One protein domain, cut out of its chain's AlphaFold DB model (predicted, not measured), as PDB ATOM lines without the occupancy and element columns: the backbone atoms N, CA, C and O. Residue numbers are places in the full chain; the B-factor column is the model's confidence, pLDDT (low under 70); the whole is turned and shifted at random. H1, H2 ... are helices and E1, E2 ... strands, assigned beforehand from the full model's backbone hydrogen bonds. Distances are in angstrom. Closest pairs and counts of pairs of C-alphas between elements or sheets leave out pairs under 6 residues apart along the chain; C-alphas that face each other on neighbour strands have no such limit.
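What this domain is: This is residues 4 to 70 of the 71 residues of an uncharacterized protein of Dysosmobacter welbionis (UniProt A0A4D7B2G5). The model is a flat, loosely built piece in which the helix H1 lies in the middle, with a ribbon of two side-by-side strands, E1 and E2, along one side of it and the short helices H2 and H3 in a line on its other side. From the end of E2 the long stretch of residues 37 to 52 loops out and folds back to H2. The printed part has 67 residues, with three named helices and two named strands in the order E1, H1, E2, H2, H3; the sheet's order is E1, E2, parallel, and the class is mixed, helices and strands. The whole is loose, with a radius of gyration of the C-alphas of 14.0 A, and the C-alphas span 39 by 31 by 11 A.

Where its parts are: Find C-alpha 4 at (145.819, 180.630, 183.032); from there E1 runs over residues 4 to 9, 15.8 A from first to last C-alpha. Go on to C-alpha 14 at (157.647, 170.567, 199.788), where H1 begins; it takes residues 14 to 25 over 17.4 A. E2 follows with residues 30 to 36 over 18.2 A. H2 has residues 53 to 62 over 14.3 A, and H3 has residues 64 to 68, 6.1 A long, ending at C-alpha 68 at (168.899, 179.045, 200.582).

How they stand to each other: Start at E1 and E2, parallel neighbours at 26 degrees between their directions. Look at N 5 and O 31, 2.9 A apart, and at N 35 and O 7, 2.8 A apart, both within hydrogen-bond range. E1, H1 and E2 form a strand-helix-strand unit, two parallel neighbour strands with a helix between them in the chain, and its crossover is right-handed. The closest C-alphas of E1 and H1 are those of Ser 9 and Cys 16, 6.0 A apart. H1 and H3 are close but not clearly touching; their closest C-alphas, of Trp 18 and Cys 67, are 7.9 A apart. H1 and H2 are apart, but only just, at 8.0 A. H2 and H3 are near each other, with 6 pairs of C-alphas within 10 A, and meet only through their link. In H1, H2 and H3 every O i to N i+4 pair is within hydrogen-bond range.

The domain as a whole: The two C-alphas farthest apart are those of Gly 27 and Pro 43, at 40.8 A. The printed part has no cut. The link from E2 to H2, 16 residues, is long; the links E1 to H1, H1 to E2 and H2 to H3 are tight. The mean pLDDT of the printed part is 86.6, and no printed residue is under 70.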
ATOM      1  N   LYS A   4     146.450 181.701 182.264       92.00
ATOM      2  CA  LYS A   4     145.819 180.630 183.032       92.00
ATOM      3  C   LYS A   4     146.814 179.512 183.311       92.00
ATOM      4  O   LYS A   4     147.347 178.924 182.369       92.00
ATOM      5  N   LEU A   5     147.017 179.194 184.587       92.56
ATOM      6  CA  LEU A   5     147.861 178.093 185.049       92.56
ATOM      7  C   LEU A   5     147.015 177.040 185.766       92.56
ATOM      8  O   LEU A   5     146.201 177.357 186.630       92.56
ATOM      9  N   ILE A   6     147.234 175.771 185.426       93.62
ATOM     10  CA  ILE A   6     146.672 174.634 186.160       93.62
ATOM     11  C   ILE A   6     147.817 173.969 186.912       93.62
ATOM     12  O   ILE A   6     148.786 173.526 186.294       93.62
ATOM     13  N   ILE A   7     147.698 173.901 188.233       92.75
ATOM     14  CA  ILE A   7     148.719 173.344 189.115       92.75
ATOM     15  C   ILE A   7     148.153 172.098 189.771       92.75
ATOM     16  O   ILE A   7     147.198 172.162 190.540       92.75
ATOM     17  N   VAL A   8     148.765 170.955 189.475       91.69
ATOM     18  CA  VAL A   8     148.494 169.712 190.195       91.69
ATOM     19  C   VAL A   8     149.412 169.673 191.411       91.69
ATOM     20  O   VAL A   8     150.634 169.678 191.260       91.69
ATOM     21  N   SER A   9     148.836 169.662 192.611       89.25
ATOM     22  CA  SER A   9     149.589 169.792 193.864       89.25
ATOM     23  C   SER A   9     149.148 168.779 194.910       89.25
ATOM     24  O   SER A   9     147.960 168.492 195.037       89.25
ATOM     25  N   ASP A  10     150.098 168.313 195.716       85.75
ATOM     26  CA  ASP A  10     149.842 167.513 196.916       85.75
ATOM     27  C   ASP A  10     150.112 168.376 198.161       85.75
ATOM     28  O   ASP A  10     151.124 169.081 198.213       85.75
ATOM     29  N   PHE A  11     149.225 168.314 199.162       76.88
ATOM     30  CA  PHE A  11     149.318 169.097 200.403       76.88
ATOM     31  C   PHE A  11     150.622 168.857 201.170       76.88
ATOM     32  O   PHE A  11     151.074 169.744 201.883       76.88
ATOM     33  N   VAL A  12     151.244 167.682 201.045       80.88
ATOM     34  CA  VAL A  12     152.486 167.383 201.772       80.88
ATOM     35  C   VAL A  12     153.748 167.590 200.928       80.88
ATOM     36  O   VAL A  12     154.856 167.342 201.399       80.88
ATOM     37  N   CYS A  13     153.630 168.038 199.673       85.12
ATOM     38  CA  CYS A  13     154.779 168.170 198.782       85.12
ATOM     39  C   CYS A  13     155.580 169.460 199.058       85.12
ATOM     40  O   CYS A  13     155.089 170.556 198.778       85.12
ATOM     41  N   PRO A  14     156.850 169.373 199.499       87.88
ATOM     42  CA  PRO A  14     157.647 170.567 199.788       87.88
ATOM     43  C   PRO A  14     157.998 171.378 198.530       87.88
ATOM     44  O   PRO A  14     158.153 172.593 198.608       87.88
ATOM     45  N   TYR A  15     158.061 170.746 197.351       89.88
ATOM     46  CA  TYR A  15     158.244 171.469 196.087       89.88
ATOM     47  C   TYR A  15     157.004 172.279 195.699       89.88
ATOM     48  O   TYR A  15     157.150 173.367 195.151       89.88
ATOM     49  N   CYS A  16     155.797 171.771 195.987       89.75
ATOM     50  CA  CYS A  16     154.558 172.509 195.737       89.75
ATOM     51  C   CYS A  16     154.504 173.763 196.614       89.75
ATOM     52  O   CYS A  16     154.256 174.839 196.090       89.75
ATOM     53  N   TYR A  17     154.856 173.660 197.901       87.12
ATOM     54  CA  TYR A  17     154.978 174.837 198.773       87.12
ATOM     55  C   TYR A  17     155.963 175.883 198.236       87.12
ATOM     56  O   TYR A  17     155.695 177.083 198.286       87.12
ATOM     57  N   TRP A  18     157.102 175.438 197.704       87.38
ATOM     58  CA  TRP A  18     158.078 176.347 197.112       87.38
ATOM     59  C   TRP A  18     157.568 177.014 195.826       87.38
ATOM     60  O   TRP A  18     157.790 178.207 195.628       87.38
ATOM     61  N   LEU A  19     156.855 176.272 194.974       90.12
ATOM     62  CA  LEU A  19     156.227 176.818 193.771       90.12
ATOM     63  C   LEU A  19     155.276 177.972 194.109       90.12
ATOM     64  O   LEU A  19     155.364 179.005 193.454       90.12
ATOM     65  N   GLU A  20     154.443 177.839 195.144       87.00
ATOM     66  CA  GLU A  20     153.550 178.929 195.577       87.00
ATOM     67  C   GLU A  20     154.338 180.206 195.904       87.00
ATOM     68  O   GLU A  20     154.014 181.289 195.423       87.00
ATOM     69  N   THR A  21     155.462 180.070 196.616       85.31
ATOM     70  CA  THR A  21     156.332 181.214 196.940       85.31
ATOM     71  C   THR A  21     156.910 181.879 195.684       85.31
ATOM     72  O   THR A  21     157.109 183.093 195.654       85.31
ATOM     73  N   LEU A  22     157.211 181.104 194.638       87.44
ATOM     74  CA  LEU A  22     157.694 181.642 193.364       87.44
ATOM     75  C   LEU A  22     156.583 182.335 192.569       87.44
ATOM     76  O   LEU A  22     156.843 183.367 191.949       87.44
ATOM     77  N   LEU A  23     155.367 181.790 192.598       89.38
ATOM     78  CA  LEU A  23     154.199 182.376 191.937       89.38
ATOM     79  C   LEU A  23     153.860 183.745 192.523       89.38
ATOM     80  O   LEU A  23     153.660 184.691 191.763       89.38
ATOM     81  N   ASP A  24     153.937 183.889 193.845       84.25
ATOM     82  CA  ASP A  24     153.750 185.178 194.522       84.25
ATOM     83  C   ASP A  24     154.789 186.233 194.090       84.25
ATOM     84  O   ASP A  24     154.494 187.429 194.030       84.25
ATOM     85  N   ARG A  25     156.013 185.805 193.749       85.81
ATOM     86  CA  ARG A  25     157.112 186.694 193.328       85.81
ATOM     87  C   ARG A  25     157.036 187.124 191.860       85.81
ATOM     88  O   ARG A  25     157.703 188.090 191.499       85.81
ATOM     89  N   LEU A  26     156.264 186.436 191.015       86.94
ATOM     90  CA  LEU A  26     156.197 186.720 189.574       86.94
ATOM     91  C   LEU A  26     155.544 188.074 189.259       86.94
ATOM     92  O   LEU A  26     155.827 188.652 188.215       86.94
ATOM     93  N   GLY A  27     154.699 188.607 190.151       78.44
ATOM     94  CA  GLY A  27     154.067 189.923 189.972       78.44
ATOM     95  C   GLY A  27     153.116 190.013 188.767       78.44
ATOM     96  O   GLY A  27     152.704 191.108 188.386       78.44
ATOM     97  N   GLU A  28     152.766 188.875 188.164       84.12
ATOM     98  CA  GLU A  28     151.856 188.779 187.027       84.12
ATOM     99  C   GLU A  28     150.418 188.495 187.483       84.12
ATOM    100  O   GLU A  28     150.175 187.832 188.490       84.12
ATOM    101  N   GLN A  29     149.434 188.958 186.705       83.94
ATOM    102  CA  GLN A  29     148.043 188.537 186.885       83.94
ATOM    103  C   GLN A  29     147.848 187.137 186.295       83.94
ATOM    104  O   GLN A  29     147.599 186.982 185.095       83.94
ATOM    105  N   LEU A  30     147.957 186.131 187.161       88.62
ATOM    106  CA  LEU A  30     147.725 184.727 186.841       88.62
ATOM    107  C   LEU A  30     146.343 184.282 187.340       88.62
ATOM    108  O   LEU A  30     145.970 184.533 188.484       88.62
ATOM    109  N   GLU A  31     145.591 183.584 186.492       91.69
ATOM    110  CA  GLU A  31     144.445 182.779 186.927       91.69
ATOM    111  C   GLU A  31     144.968 181.382 187.276       91.69
ATOM    112  O   GLU A  31     145.247 180.579 186.382       91.69
ATOM    113  N   ILE A  32     145.131 181.098 188.569       90.62
ATOM    114  CA  ILE A  32     145.657 179.816 189.045       90.62
ATOM    115  C   ILE A  32     144.501 178.902 189.457       90.62
ATOM    116  O   ILE A  32     143.638 179.278 190.251       90.62
ATOM    117  N   ILE A  33     144.503 177.677 188.933       92.31
ATOM    118  CA  ILE A  33     143.598 176.601 189.343       92.31
ATOM    119  C   ILE A  33     144.419 175.490 189.989       92.31
ATOM    120  O   ILE A  33     145.177 174.799 189.305       92.31
ATOM    121  N   HIS A  34     144.220 175.281 191.291       89.06
ATOM    122  CA  HIS A  34     144.807 174.151 192.007       89.06
ATOM    123  C   HIS A  34     143.934 172.908 191.853       89.06
ATOM    124  O   HIS A  34     142.738 172.921 192.153       89.06
ATOM    125  N   VAL A  35     144.554 171.819 191.414       91.94
ATOM    126  CA  VAL A  35     143.954 170.491 191.341       91.94
ATOM    127  C   VAL A  35     144.653 169.627 192.390       91.94
ATOM    128  O   VAL A  35     145.824 169.277 192.203       91.94
ATOM    129  N   PRO A  36     143.990 169.301 193.513       86.56
ATOM    130  CA  PRO A  36     144.602 168.477 194.537       86.56
ATOM    131  C   PRO A  36     144.835 167.068 193.990       86.56
ATOM    132  O   PRO A  36     143.928 166.442 193.441       86.56
ATOM    133  N   TYR A  37     146.049 166.566 194.167       85.12
ATOM    134  CA  TYR A  37     146.418 165.192 193.874       85.12
ATOM    135  C   TYR A  37     147.043 164.588 195.119       85.12
ATOM    136  O   TYR A  37     147.979 165.150 195.680       85.12
ATOM    137  N   GLN A  38     146.507 163.456 195.557       77.31
ATOM    138  CA  GLN A  38     147.039 162.732 196.696       77.31
ATOM    139  C   GLN A  38     147.913 161.597 196.167       77.31
ATOM    140  O   GLN A  38     147.405 160.617 195.630       77.31
ATOM    141  N   LEU A  39     149.230 161.708 196.347       72.31
ATOM    142  CA  LEU A  39     150.199 160.694 195.903       72.31
ATOM    143  C   LEU A  39     149.953 159.315 196.527       72.31
ATOM    144  O   LEU A  39     150.398 158.299 195.999       72.31
ATOM    145  N   THR A  40     149.309 159.277 197.691       78.00
ATOM    146  CA  THR A  40     149.010 158.049 198.429       78.00
ATOM    147  C   THR A  40     147.508 157.914 198.621       78.00
ATOM    148  O   THR A  40     146.941 158.478 199.559       78.00
ATOM    149  N   GLU A  41     146.862 157.175 197.723       78.44
ATOM    150  CA  GLU A  41     145.425 156.914 197.779       78.44
ATOM    151  C   GLU A  41     145.083 155.843 198.836       78.44
ATOM    152  O   GLU A  41     145.845 154.888 199.031       78.44
ATOM    153  N   PRO A  42     143.933 155.951 199.529       80.69
ATOM    154  CA  PRO A  42     143.438 154.873 200.382       80.69
ATOM    155  C   PRO A  42     143.309 153.549 199.600       80.69
ATOM    156  O   PRO A  42     142.853 153.567 198.459       80.69
ATOM    157  N   PRO A  43     143.662 152.391 200.194       89.19
ATOM    158  CA  PRO A  43     143.931 152.153 201.615       89.19
ATOM    159  C   PRO A  43     145.416 152.244 202.006       89.19
ATOM    160  O   PRO A  43     145.773 151.813 203.103       89.19
ATOM    161  N   ALA A  44     146.294 152.741 201.128       85.94
ATOM    162  CA  ALA A  44     147.723 152.760 201.415       85.94
ATOM    163  C   ALA A  44     148.026 153.581 202.689       85.94
ATOM    164  O   ALA A  44     147.394 154.621 202.921       85.94
ATOM    165  N   PRO A  45     148.981 153.137 203.533       84.62
ATOM    166  CA  PRO A  45     149.391 153.897 204.705       84.62
ATOM    167  C   PRO A  45     149.867 155.285 204.293       84.62
ATOM    168  O   PRO A  45     150.671 155.420 203.373       84.62
ATOM    169  N   ARG A  46     149.390 156.318 204.992       80.56
ATOM    170  CA  ARG A  46     149.842 157.692 204.756       80.56
ATOM    171  C   ARG A  46     151.354 157.771 204.947       80.56
ATOM    172  O   ARG A  46     151.882 157.278 205.941       80.56
ATOM    173  N   ILE A  47     152.029 158.414 204.002       78.69
ATOM    174  CA  ILE A  47     153.473 158.619 204.059       78.69
ATOM    175  C   ILE A  47     153.748 159.892 204.856       78.69
ATOM    176  O   ILE A  47     153.311 160.978 204.474       78.69
ATOM    177  N   ASP A  48     154.508 159.765 205.939       83.38
ATOM    178  CA  ASP A  48     155.080 160.910 206.639       83.38
ATOM    179  C   ASP A  48     156.309 161.412 205.873       83.38
ATOM    180  O   ASP A  48     157.452 161.047 206.145       83.38
ATOM    181  N   VAL A  49     156.061 162.246 204.868       80.38
ATOM    182  CA  VAL A  49     157.121 162.820 204.029       80.38
ATOM    183  C   VAL A  49     158.068 163.742 204.798       80.38
ATOM    184  O   VAL A  49     159.180 163.982 204.328       80.38
ATOM    185  N   TRP A  50     157.654 164.249 205.963       77.19
ATOM    186  CA  TRP A  50     158.486 165.109 206.800       77.19
ATOM    187  C   TRP A  50     159.568 164.307 207.526       77.19
ATOM    188  O   TRP A  50     160.717 164.757 207.606       77.19
ATOM    189  N   ASN A  51     159.214 163.120 208.026       84.31
ATOM    190  CA  ASN A  51     160.126 162.239 208.759       84.31
ATOM    191  C   ASN A  51     160.756 161.124 207.902       84.31
ATOM    192  O   ASN A  51     161.638 160.420 208.391       84.31
ATOM    193  N   ASP A  52     160.371 160.975 206.631       88.44
ATOM    194  CA  ASP A  52     160.973 160.008 205.704       88.44
ATOM    195  C   ASP A  52     162.454 160.360 205.416       88.44
ATOM    196  O   ASP A  52     162.741 161.387 204.787       88.44
ATOM    197  N   PRO A  53     163.423 159.526 205.842       90.31
ATOM    198  CA  PRO A  53     164.841 159.861 205.742       90.31
ATOM    199  C   PRO A  53     165.336 159.922 204.293       90.31
ATOM    200  O   PRO A  53     166.187 160.752 203.975       90.31
ATOM    201  N   VAL A  54     164.785 159.095 203.398       90.69
ATOM    202  CA  VAL A  54     165.168 159.075 201.979       90.69
ATOM    203  C   VAL A  54     164.724 160.373 201.311       90.69
ATOM    204  O   VAL A  54     165.494 161.014 200.592       90.69
ATOM    205  N   ARG A  55     163.492 160.803 201.590       89.06
ATOM    206  CA  ARG A  55     162.944 162.056 201.062       89.06
ATOM    207  C   ARG A  55     163.674 163.270 201.614       89.06
ATOM    208  O   ARG A  55     164.015 164.154 200.836       89.06
ATOM    209  N   ARG A  56     163.980 163.294 202.913       89.94
ATOM    210  CA  ARG A  56     164.730 164.393 203.544       89.94
ATOM    211  C   ARG A  56     166.104 164.602 202.913       89.94
ATOM    212  O   ARG A  56     166.449 165.748 202.637       89.94
ATOM    213  N   VAL A  57     166.854 163.527 202.653       93.06
ATOM    214  CA  VAL A  57     168.149 163.617 201.950       93.06
ATOM    215  C   VAL A  57     167.948 164.236 200.569       93.06
ATOM    216  O   VAL A  57     168.574 165.244 200.249       93.06
ATOM    217  N   ARG A  58     166.984 163.725 199.796       92.00
ATOM    218  CA  ARG A  58     166.676 164.269 198.469       92.00
ATOM    219  C   ARG A  58     166.278 165.748 198.515       92.00
ATOM    220  O   ARG A  58     166.704 166.522 197.659       92.00
ATOM    221  N   TYR A  59     165.461 166.164 199.481       91.69
ATOM    222  CA  TYR A  59     165.069 167.567 199.638       91.69
ATOM    223  C   TYR A  59     166.264 168.444 200.012       91.69
ATOM    224  O   TYR A  59     166.398 169.530 199.456       91.69
ATOM    225  N   ALA A  60     167.157 167.973 200.882       91.00
ATOM    226  CA  ALA A  60     168.376 168.692 201.238       91.00
ATOM    227  C   ALA A  60     169.324 168.877 200.042       91.00
ATOM    228  O   ALA A  60     169.993 169.899 199.960       91.00
ATOM    229  N   GLU A  61     169.355 167.928 199.104       93.94
ATOM    230  CA  GLU A  61     170.184 168.013 197.895       93.94
ATOM    231  C   GLU A  61     169.561 168.882 196.795       93.94
ATOM    232  O   GLU A  61     170.277 169.542 196.046       93.94
ATOM    233  N   THR A  62     168.231 168.878 196.671       91.81
ATOM    234  CA  THR A  62     167.543 169.482 195.513       91.81
ATOM    235  C   THR A  62     166.807 170.774 195.837       91.81
ATOM    236  O   THR A  62     166.878 171.724 195.065       91.81
ATOM    237  N   LEU A  63     166.091 170.821 196.960       90.38
ATOM    238  CA  LEU A  63     165.263 171.961 197.347       90.38
ATOM    239  C   LEU A  63     166.027 172.910 198.273       90.38
ATOM    240  O   LEU A  63     165.964 174.121 198.094       90.38
ATOM    241  N   GLY A  64     166.801 172.357 199.212       89.44
ATOM    242  CA  GLY A  64     167.599 173.109 200.181       89.44
ATOM    243  C   GLY A  64     168.459 174.210 199.549       89.44
ATOM    244  O   GLY A  64     168.304 175.366 199.946       89.44
ATOM    245  N   PRO A  65     169.301 173.911 198.539       92.44
ATOM    246  CA  PRO A  65     170.165 174.911 197.920       92.44
ATOM    247  C   PRO A  65     169.373 176.002 197.193       92.44
ATOM    248  O   PRO A  65     169.750 177.170 197.234       92.44
ATOM    249  N   VAL A  66     168.253 175.635 196.557       87.56
ATOM    250  CA  VAL A  66     167.382 176.582 195.846       87.56
ATOM    251  C   VAL A  66     166.721 177.542 196.829       87.56
ATOM    252  O   VAL A  66     166.741 178.747 196.593       87.56
ATOM    253  N   CYS A  67     166.184 177.033 197.940       84.06
ATOM    254  CA  CYS A  67     165.588 177.871 198.976       84.06
ATOM    255  C   CYS A  67     166.637 178.785 199.625       84.06
ATOM    256  O   CYS A  67     166.405 179.981 199.734       84.06
ATOM    257  N   GLN A  68     167.815 178.256 199.977       85.88
ATOM    258  CA  GLN A  68     168.899 179.045 200.582       85.88
ATOM    259  C   GLN A  68     169.397 180.178 199.677       85.88
ATOM    260  O   GLN A  68     169.730 181.256 200.161       85.88
ATOM    261  N   ALA A  69     169.440 179.955 198.362       86.25
ATOM    262  CA  ALA A  69     169.849 180.978 197.401       86.25
ATOM    263  C   ALA A  69     168.846 182.143 197.280       86.25
ATOM    264  O   ALA A  69     169.159 183.152 196.651       86.25
ATOM    265  N   GLN A  70     167.642 182.004 197.837       74.62
ATOM    266  CA  GLN A  70     166.508 182.899 197.606       74.62
ATOM    267  C   GLN A  70     166.103 183.729 198.836       74.62
ATOM    268  O   GLN A  70     165.091 184.438 198.755       74.62
TER     269      GLN A  70